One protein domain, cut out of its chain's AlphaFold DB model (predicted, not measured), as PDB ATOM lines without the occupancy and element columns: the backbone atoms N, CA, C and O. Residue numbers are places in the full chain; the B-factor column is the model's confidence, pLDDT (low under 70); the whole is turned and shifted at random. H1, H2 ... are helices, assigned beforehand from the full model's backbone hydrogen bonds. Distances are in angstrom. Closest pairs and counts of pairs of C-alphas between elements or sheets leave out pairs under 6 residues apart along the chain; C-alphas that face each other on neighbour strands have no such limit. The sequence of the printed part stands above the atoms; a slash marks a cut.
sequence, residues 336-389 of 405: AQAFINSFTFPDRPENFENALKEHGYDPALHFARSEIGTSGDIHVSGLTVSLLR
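Overview. This is residues 336 to 389 of the 405 residues of an uncharacterized protein of Vibrio sp. JCM 18905 (UniProt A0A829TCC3). This domain has little regular structure: the chain runs from H1 across to H2, the longest helix, at the far end of the long axis, and then folds back as a long stretch, residues 359 to 389, with no named element. The 54 printed residues hold two named helices, H1 then H2, and no named strand. The class is all helix, with only 16 residues in named elements. The whole is compact, with a radius of gyration of the C-alphas of 11.3 A, and rounded, spanning 30 by 25 by 15 A.

Arrangement. H2, residues 350 to 358, and H1, residues 336 to 342, are apart. A short link of 7 residues joins them. In H1 and H2 every O i to N i+4 pair is within hydrogen-bond range.

Along the chain. H2 measures 12.2 A from C-alpha 350 at (190.313, 141.822, 156.342) to C-alpha 358 at (196.479, 131.867, 152.820). H1 measures 10.3 A and begins with C-alpha 336 at (176.581, 135.757, 171.253).

Size, cuts and confidence. The two C-alphas farthest apart, of Glu 358 and Asp 377, are 31.2 A apart. The printed part has no cut and no long link between named elements. Its mean pLDDT is 70.5, and residues 342 to 347 and 369 to 389 are under 70.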
ATOM      1  N   ALA A 336     175.906 136.452 172.353       73.88
ATOM      2  CA  ALA A 336     176.581 135.757 171.253       73.88
ATOM      3  C   ALA A 336     176.273 136.374 169.873       73.88
ATOM      4  O   ALA A 336     177.103 136.291 168.967       73.88
ATOM      5  N   GLN A 337     175.118 137.031 169.729       72.00
ATOM      6  CA  GLN A 337     174.685 137.629 168.472       72.00
ATOM      7  C   GLN A 337     175.601 138.777 168.024       72.00
ATOM      8  O   GLN A 337     175.878 138.891 166.835       72.00
ATOM      9  N   ALA A 338     176.156 139.567 168.950       77.12
ATOM     10  CA  ALA A 338     177.088 140.648 168.611       77.12
ATOM     11  C   ALA A 338     178.351 140.132 167.901       77.12
ATOM     12  O   ALA A 338     178.853 140.765 166.968       77.12
ATOM     13  N   PHE A 339     178.858 138.970 168.330       74.06
ATOM     14  CA  PHE A 339     179.998 138.322 167.688       74.06
ATOM     15  C   PHE A 339     179.617 137.837 166.294       74.06
ATOM     16  O   PHE A 339     180.301 138.177 165.339       74.06
ATOM     17  N   ILE A 340     178.497 137.123 166.167       71.50
ATOM     18  CA  ILE A 340     178.015 136.590 164.885       71.50
ATOM     19  C   ILE A 340     177.780 137.720 163.877       71.50
ATOM     20  O   ILE A 340     178.266 137.638 162.755       71.50
ATOM     21  N   ASN A 341     177.146 138.816 164.303       70.62
ATOM     22  CA  ASN A 341     176.920 140.010 163.486       70.62
ATOM     23  C   ASN A 341     178.228 140.618 162.954       70.62
ATOM     24  O   ASN A 341     178.271 141.096 161.824       70.62
ATOM     25  N   SER A 342     179.301 140.562 163.747       69.38
ATOM     26  CA  SER A 342     180.622 141.082 163.364       69.38
ATOM     27  C   SER A 342     181.404 140.150 162.434       69.38
ATOM     28  O   SER A 342     182.450 140.542 161.928       69.38
ATOM     29  N   PHE A 343     180.918 138.926 162.214       66.75
ATOM     30  CA  PHE A 343     181.494 137.947 161.291       66.75
ATOM     31  C   PHE A 343     180.570 137.644 160.100       66.75
ATOM     32  O   PHE A 343     180.709 136.606 159.462       66.75
ATOM     33  N   THR A 344     179.607 138.515 159.795       61.94
ATOM     34  CA  THR A 344     178.687 138.276 158.676       61.94
ATOM     35  C   THR A 344     179.377 138.444 157.318       61.94
ATOM     36  O   THR A 344     180.320 139.217 157.161       61.94
ATOM     37  N   PHE A 345     178.875 137.718 156.315       59.25
ATOM     38  CA  PHE A 345     179.442 137.631 154.963       59.25
ATOM     39  C   PHE A 345     179.696 138.957 154.215       59.25
ATOM     40  O   PHE A 345     180.592 138.942 153.376       59.25
ATOM     41  N   PRO A 346     178.992 140.087 154.454       61.03
ATOM     42  CA  PRO A 346     179.371 141.348 153.816       61.03
ATOM     43  C   PRO A 346     180.436 142.154 154.583       61.03
ATOM     44  O   PRO A 346     181.067 143.008 153.972       61.03
ATOM     45  N   ASP A 347     180.665 141.889 155.876       64.75
ATOM     46  CA  ASP A 347     181.451 142.757 156.773       64.75
ATOM     47  C   ASP A 347     182.621 142.021 157.455       64.75
ATOM     48  O   ASP A 347     183.005 142.332 158.588       64.75
ATOM     49  N   ARG A 348     183.206 141.011 156.794       72.69
ATOM     50  CA  ARG A 348     184.333 140.274 157.379       72.69
ATOM     51  C   ARG A 348     185.548 141.176 157.594       72.69
ATOM     52  O   ARG A 348     185.931 141.929 156.699       72.69
ATOM     53  N   PRO A 349     186.225 141.063 158.748       74.44
ATOM     54  CA  PRO A 349     187.465 141.787 158.952       74.44
ATOM     55  C   PRO A 349     188.570 141.221 158.036       74.44
ATOM     56  O   PRO A 349     188.732 140.008 157.894       74.44
ATOM     57  N   GLU A 350     189.338 142.117 157.411       79.88
ATOM     58  CA  GLU A 350     190.313 141.822 156.342       79.88
ATOM     59  C   GLU A 350     191.351 140.754 156.730       79.88
ATOM     60  O   GLU A 350     191.731 139.896 155.934       79.88
ATOM     61  N   ASN A 351     191.778 140.751 157.993       78.81
ATOM     62  CA  ASN A 351     192.701 139.750 158.527       78.81
ATOM     63  C   ASN A 351     192.134 138.322 158.459       78.81
ATOM     64  O   ASN A 351     192.891 137.373 158.265       78.81
ATOM     65  N   PHE A 352     190.820 138.163 158.614       77.31
ATOM     66  CA  PHE A 352     190.158 136.867 158.527       77.31
ATOM     67  C   PHE A 352     190.029 136.401 157.073       77.31
ATOM     68  O   PHE A 352     190.286 135.234 156.777       77.31
ATOM     69  N   GLU A 353     189.719 137.311 156.143       83.00
ATOM     70  CA  GLU A 353     189.733 136.997 154.707       83.00
ATOM     71  C   GLU A 353     191.118 136.568 154.224       83.00
ATOM     72  O   GLU A 353     191.245 135.588 153.488       83.00
ATOM     73  N   ASN A 354     192.159 137.284 154.651       85.00
ATOM     74  CA  ASN A 354     193.536 136.969 154.291       85.00
ATOM     75  C   ASN A 354     193.949 135.598 154.837       85.00
ATOM     76  O   ASN A 354     194.512 134.800 154.093       85.00
ATOM     77  N   ALA A 355     193.580 135.273 156.080       83.62
ATOM     78  CA  ALA A 355     193.853 133.961 156.662       83.62
ATOM     79  C   ALA A 355     193.168 132.812 155.895       83.62
ATOM     80  O   ALA A 355     193.783 131.762 155.691       83.62
ATOM     81  N   LEU A 356     191.922 133.006 155.438       82.56
ATOM     82  CA  LEU A 356     191.219 132.032 154.595       82.56
ATOM     83  C   LEU A 356     191.949 131.822 153.261       82.56
ATOM     84  O   LEU A 356     192.234 130.677 152.903       82.56
ATOM     85  N   LYS A 357     192.325 132.912 152.577       87.00
ATOM     86  CA  LYS A 357     193.070 132.862 151.306       87.00
ATOM     87  C   LYS A 357     194.426 132.171 151.461       87.00
ATOM     88  O   LYS A 357     194.767 131.322 150.641       87.00
ATOM     89  N   GLU A 358     195.177 132.487 152.517       91.62
ATOM     90  CA  GLU A 358     196.479 131.867 152.820       91.62
ATOM     91  C   GLU A 358     196.390 130.344 152.978       91.62
ATOM     92  O   GLU A 358     197.336 129.633 152.645       91.62
ATOM     93  N   HIS A 359     195.247 129.833 153.439       88.88
ATOM     94  CA  HIS A 359     195.010 128.402 153.625       88.88
ATOM     95  C   HIS A 359     194.233 127.759 152.463       88.88
ATOM     96  O   HIS A 359     193.792 126.617 152.580       88.88
ATOM     97  N   GLY A 360     194.085 128.466 151.337       89.12
ATOM     98  CA  GLY A 360     193.459 127.947 150.119       89.12
ATOM     99  C   GLY A 360     191.928 127.940 150.125       89.12
ATOM    100  O   GLY A 360     191.327 127.311 149.256       89.12
ATOM    101  N   TYR A 361     191.287 128.628 151.072       84.50
ATOM    102  CA  TYR A 361     189.836 128.791 151.102       84.50
ATOM    103  C   TYR A 361     189.426 130.075 150.381       84.50
ATOM    104  O   TYR A 361     190.008 131.135 150.603       84.50
ATOM    105  N   ASP A 362     188.387 129.992 149.550       82.25
ATOM    106  CA  ASP A 362     187.752 131.166 148.946       82.25
ATOM    107  C   ASP A 362     186.825 131.837 149.974       82.25
ATOM    108  O   ASP A 362     185.817 131.224 150.341       82.25
ATOM    109  N   PRO A 363     187.103 133.072 150.433       78.88
ATOM    110  CA  PRO A 363     186.253 133.762 151.397       78.88
ATOM    111  C   PRO A 363     184.827 134.017 150.893       78.88
ATOM    112  O   PRO A 363     183.920 134.113 151.711       78.88
ATOM    113  N   ALA A 364     184.586 134.084 149.583       76.44
ATOM    114  CA  ALA A 364     183.233 134.250 149.053       76.44
ATOM    115  C   ALA A 364     182.397 132.959 149.147       76.44
ATOM    116  O   ALA A 364     181.169 133.020 149.162       76.44
ATOM    117  N   LEU A 365     183.054 131.796 149.219       75.50
ATOM    118  CA  LEU A 365     182.405 130.478 149.199       75.50
ATOM    119  C   LEU A 365     182.522 129.719 150.526       75.50
ATOM    120  O   LEU A 365     181.732 128.814 150.789       75.50
ATOM    121  N   HIS A 366     183.491 130.076 151.367       77.69
ATOM    122  CA  HIS A 366     183.792 129.399 152.625       77.69
ATOM    123  C   HIS A 366     183.550 130.321 153.818       77.69
ATOM    124  O   HIS A 366     183.704 131.542 153.741       77.69
ATOM    125  N   PHE A 367     183.178 129.713 154.940       73.88
ATOM    126  CA  PHE A 367     182.942 130.378 156.216       73.88
ATOM    127  C   PHE A 367     183.318 129.441 157.364       73.88
ATOM    128  O   PHE A 367     183.224 128.214 157.256       73.88
ATOM    129  N   ALA A 368     183.731 130.008 158.488       72.44
ATOM    130  CA  ALA A 368     183.881 129.286 159.731       72.44
ATOM    131  C   ALA A 368     182.510 128.948 160.311       72.44
ATOM    132  O   ALA A 368     181.588 129.756 160.347       72.44
ATOM    133  N   ARG A 369     182.388 127.742 160.867       69.19
ATOM    134  CA  ARG A 369     181.154 127.282 161.516       69.19
ATOM    135  C   ARG A 369     180.662 128.224 162.626       69.19
ATOM    136  O   ARG A 369     179.468 128.269 162.876       69.19
ATOM    137  N   SER A 370     181.565 128.954 163.281       65.69
ATOM    138  CA  SER A 370     181.247 129.965 164.299       65.69
ATOM    139  C   SER A 370     180.531 131.203 163.748       65.69
ATOM    140  O   SER A 370     179.964 131.953 164.534       65.69
ATOM    141  N   GLU A 371     180.549 131.411 162.427       68.44
ATOM    142  CA  GLU A 371     179.785 132.460 161.736       68.44
ATOM    143  C   GLU A 371     178.287 132.115 161.677       68.44
ATOM    144  O   GLU A 371     177.468 132.975 161.379       68.44
ATOM    145  N   ILE A 372     177.902 130.871 161.991       69.25
ATOM    146  CA  ILE A 372     176.516 130.404 161.948       69.25
ATOM    147  C   ILE A 372     176.068 129.974 163.344       69.25
ATOM    148  O   ILE A 372     176.745 129.208 164.033       69.25
ATOM    149  N   GLY A 373     174.894 130.446 163.762       61.12
ATOM    150  CA  GLY A 373     174.303 130.045 165.033       61.12
ATOM    151  C   GLY A 373     173.892 128.572 165.091       61.12
ATOM    152  O   GLY A 373     173.825 127.848 164.095       61.12
ATOM    153  N   THR A 374     173.589 128.112 166.304       59.59
ATOM    154  CA  THR A 374     173.091 126.752 166.554       59.59
ATOM    155  C   THR A 374     171.628 126.556 166.133       59.59
ATOM    156  O   THR A 374     171.233 125.413 165.901       59.59
ATOM    157  N   SER A 375     170.844 127.631 165.993       55.56
ATOM    158  CA  SER A 375     169.444 127.634 165.536       55.56
ATOM    159  C   SER A 375     169.224 128.547 164.319       55.56
ATOM    160  O   SER A 375     170.062 129.403 164.032       55.56
ATOM    161  N   GLY A 376     168.092 128.334 163.621       55.88
ATOM    162  CA  GLY A 376     167.583 129.025 162.403       55.88
ATOM    163  C   GLY A 376     167.845 130.509 162.327       55.88
ATOM    164  O   GLY A 376     168.143 131.073 161.278       55.88
ATOM    165  N   ASP A 377     167.712 131.107 163.495       55.03
ATOM    166  CA  ASP A 377     167.223 132.464 163.639       55.03
ATOM    167  C   ASP A 377     168.355 133.439 163.981       55.03
ATOM    168  O   ASP A 377     168.119 134.616 164.225       55.03
ATOM    169  N   ILE A 378     169.593 132.937 164.033       60.12
ATOM    170  CA  ILE A 378     170.755 133.647 164.574       60.12
ATOM    171  C   ILE A 378     171.605 134.274 163.454       60.12
ATOM    172  O   ILE A 378     172.294 135.261 163.682       60.12
ATOM    173  N   HIS A 379     171.578 133.751 162.226       62.75
ATOM    174  CA  HIS A 379     172.332 134.338 161.113       62.75
ATOM    175  C   HIS A 379     171.394 135.058 160.134       62.75
ATOM    176  O   HIS A 379     170.346 134.525 159.781       62.75
ATOM    177  N   VAL A 380     171.786 136.241 159.638       59.66
ATOM    178  CA  VAL A 380     170.966 137.083 158.731       59.66
ATOM    179  C   VAL A 380     170.565 136.388 157.426       59.66
ATOM    180  O   VAL A 380     169.582 136.768 156.799       59.66
ATOM    181  N   SER A 381     171.303 135.352 157.023       59.91
ATOM    182  CA  SER A 381     170.974 134.529 155.854       59.91
ATOM    183  C   SER A 381     170.008 133.369 156.147       59.91
ATOM    184  O   SER A 381     169.681 132.622 155.230       59.91
ATOM    185  N   GLY A 382     169.604 133.157 157.407       60.91
ATOM    186  CA  GLY A 382     168.757 132.033 157.835       60.91
ATOM    187  C   GLY A 382     169.440 130.657 157.821       60.91
ATOM    188  O   GLY A 382     168.777 129.630 157.965       60.91
ATOM    189  N   LEU A 383     170.764 130.600 157.617       62.34
ATOM    190  CA  LEU A 383     171.525 129.347 157.636       62.34
ATOM    191  C   LEU A 383     171.696 128.818 159.065       62.34
ATOM    192  O   LEU A 383     171.859 129.581 160.012       62.34
ATOM    193  N   THR A 384     171.741 127.489 159.204       63.94
ATOM    194  CA  THR A 384     172.056 126.815 160.473       63.94
ATOM    195  C   THR A 384     173.013 125.666 160.272       63.94
ATOM    196  O   THR A 384     173.031 125.031 159.217       63.94
ATOM    197  N   VAL A 385     173.728 125.311 161.340       61.62
ATOM    198  CA  VAL A 385     174.514 124.070 161.392       61.62
ATOM    199  C   VAL A 385     173.659 122.844 161.037       61.62
ATOM    200  O   VAL A 385     174.150 121.914 160.405       61.62
ATOM    201  N   SER A 386     172.388 122.835 161.441       61.28
ATOM    202  CA  SER A 386     171.448 121.734 161.206       61.28
ATOM    203  C   SER A 386     171.057 121.601 159.732       61.28
ATOM    204  O   SER A 386     170.964 120.484 159.234       61.28
ATOM    205  N   LEU A 387     170.872 122.727 159.035       59.59
ATOM    206  CA  LEU A 387     170.509 122.796 157.612       59.59
ATOM    207  C   LEU A 387     171.669 122.421 156.682       59.59
ATOM    208  O   LEU A 387     171.440 122.041 155.540       59.59
ATOM    209  N   LEU A 388     172.905 122.517 157.170       60.94
ATOM    210  CA  LEU A 388     174.125 122.222 156.413       60.94
ATOM    211  C   LEU A 388     174.618 120.777 156.589       60.94
ATOM    212  O   LEU A 388     175.656 120.406 156.045       60.94
ATOM    213  N   ARG A 389     173.909 119.946 157.365       56.75
ATOM    214  CA  ARG A 389     174.202 118.513 157.436       56.75
ATOM    215  C   ARG A 389     173.579 117.821 156.230       56.75
ATOM    216  O   ARG A 389     172.358 117.742 156.136       56.75
TER     217      ARG A 389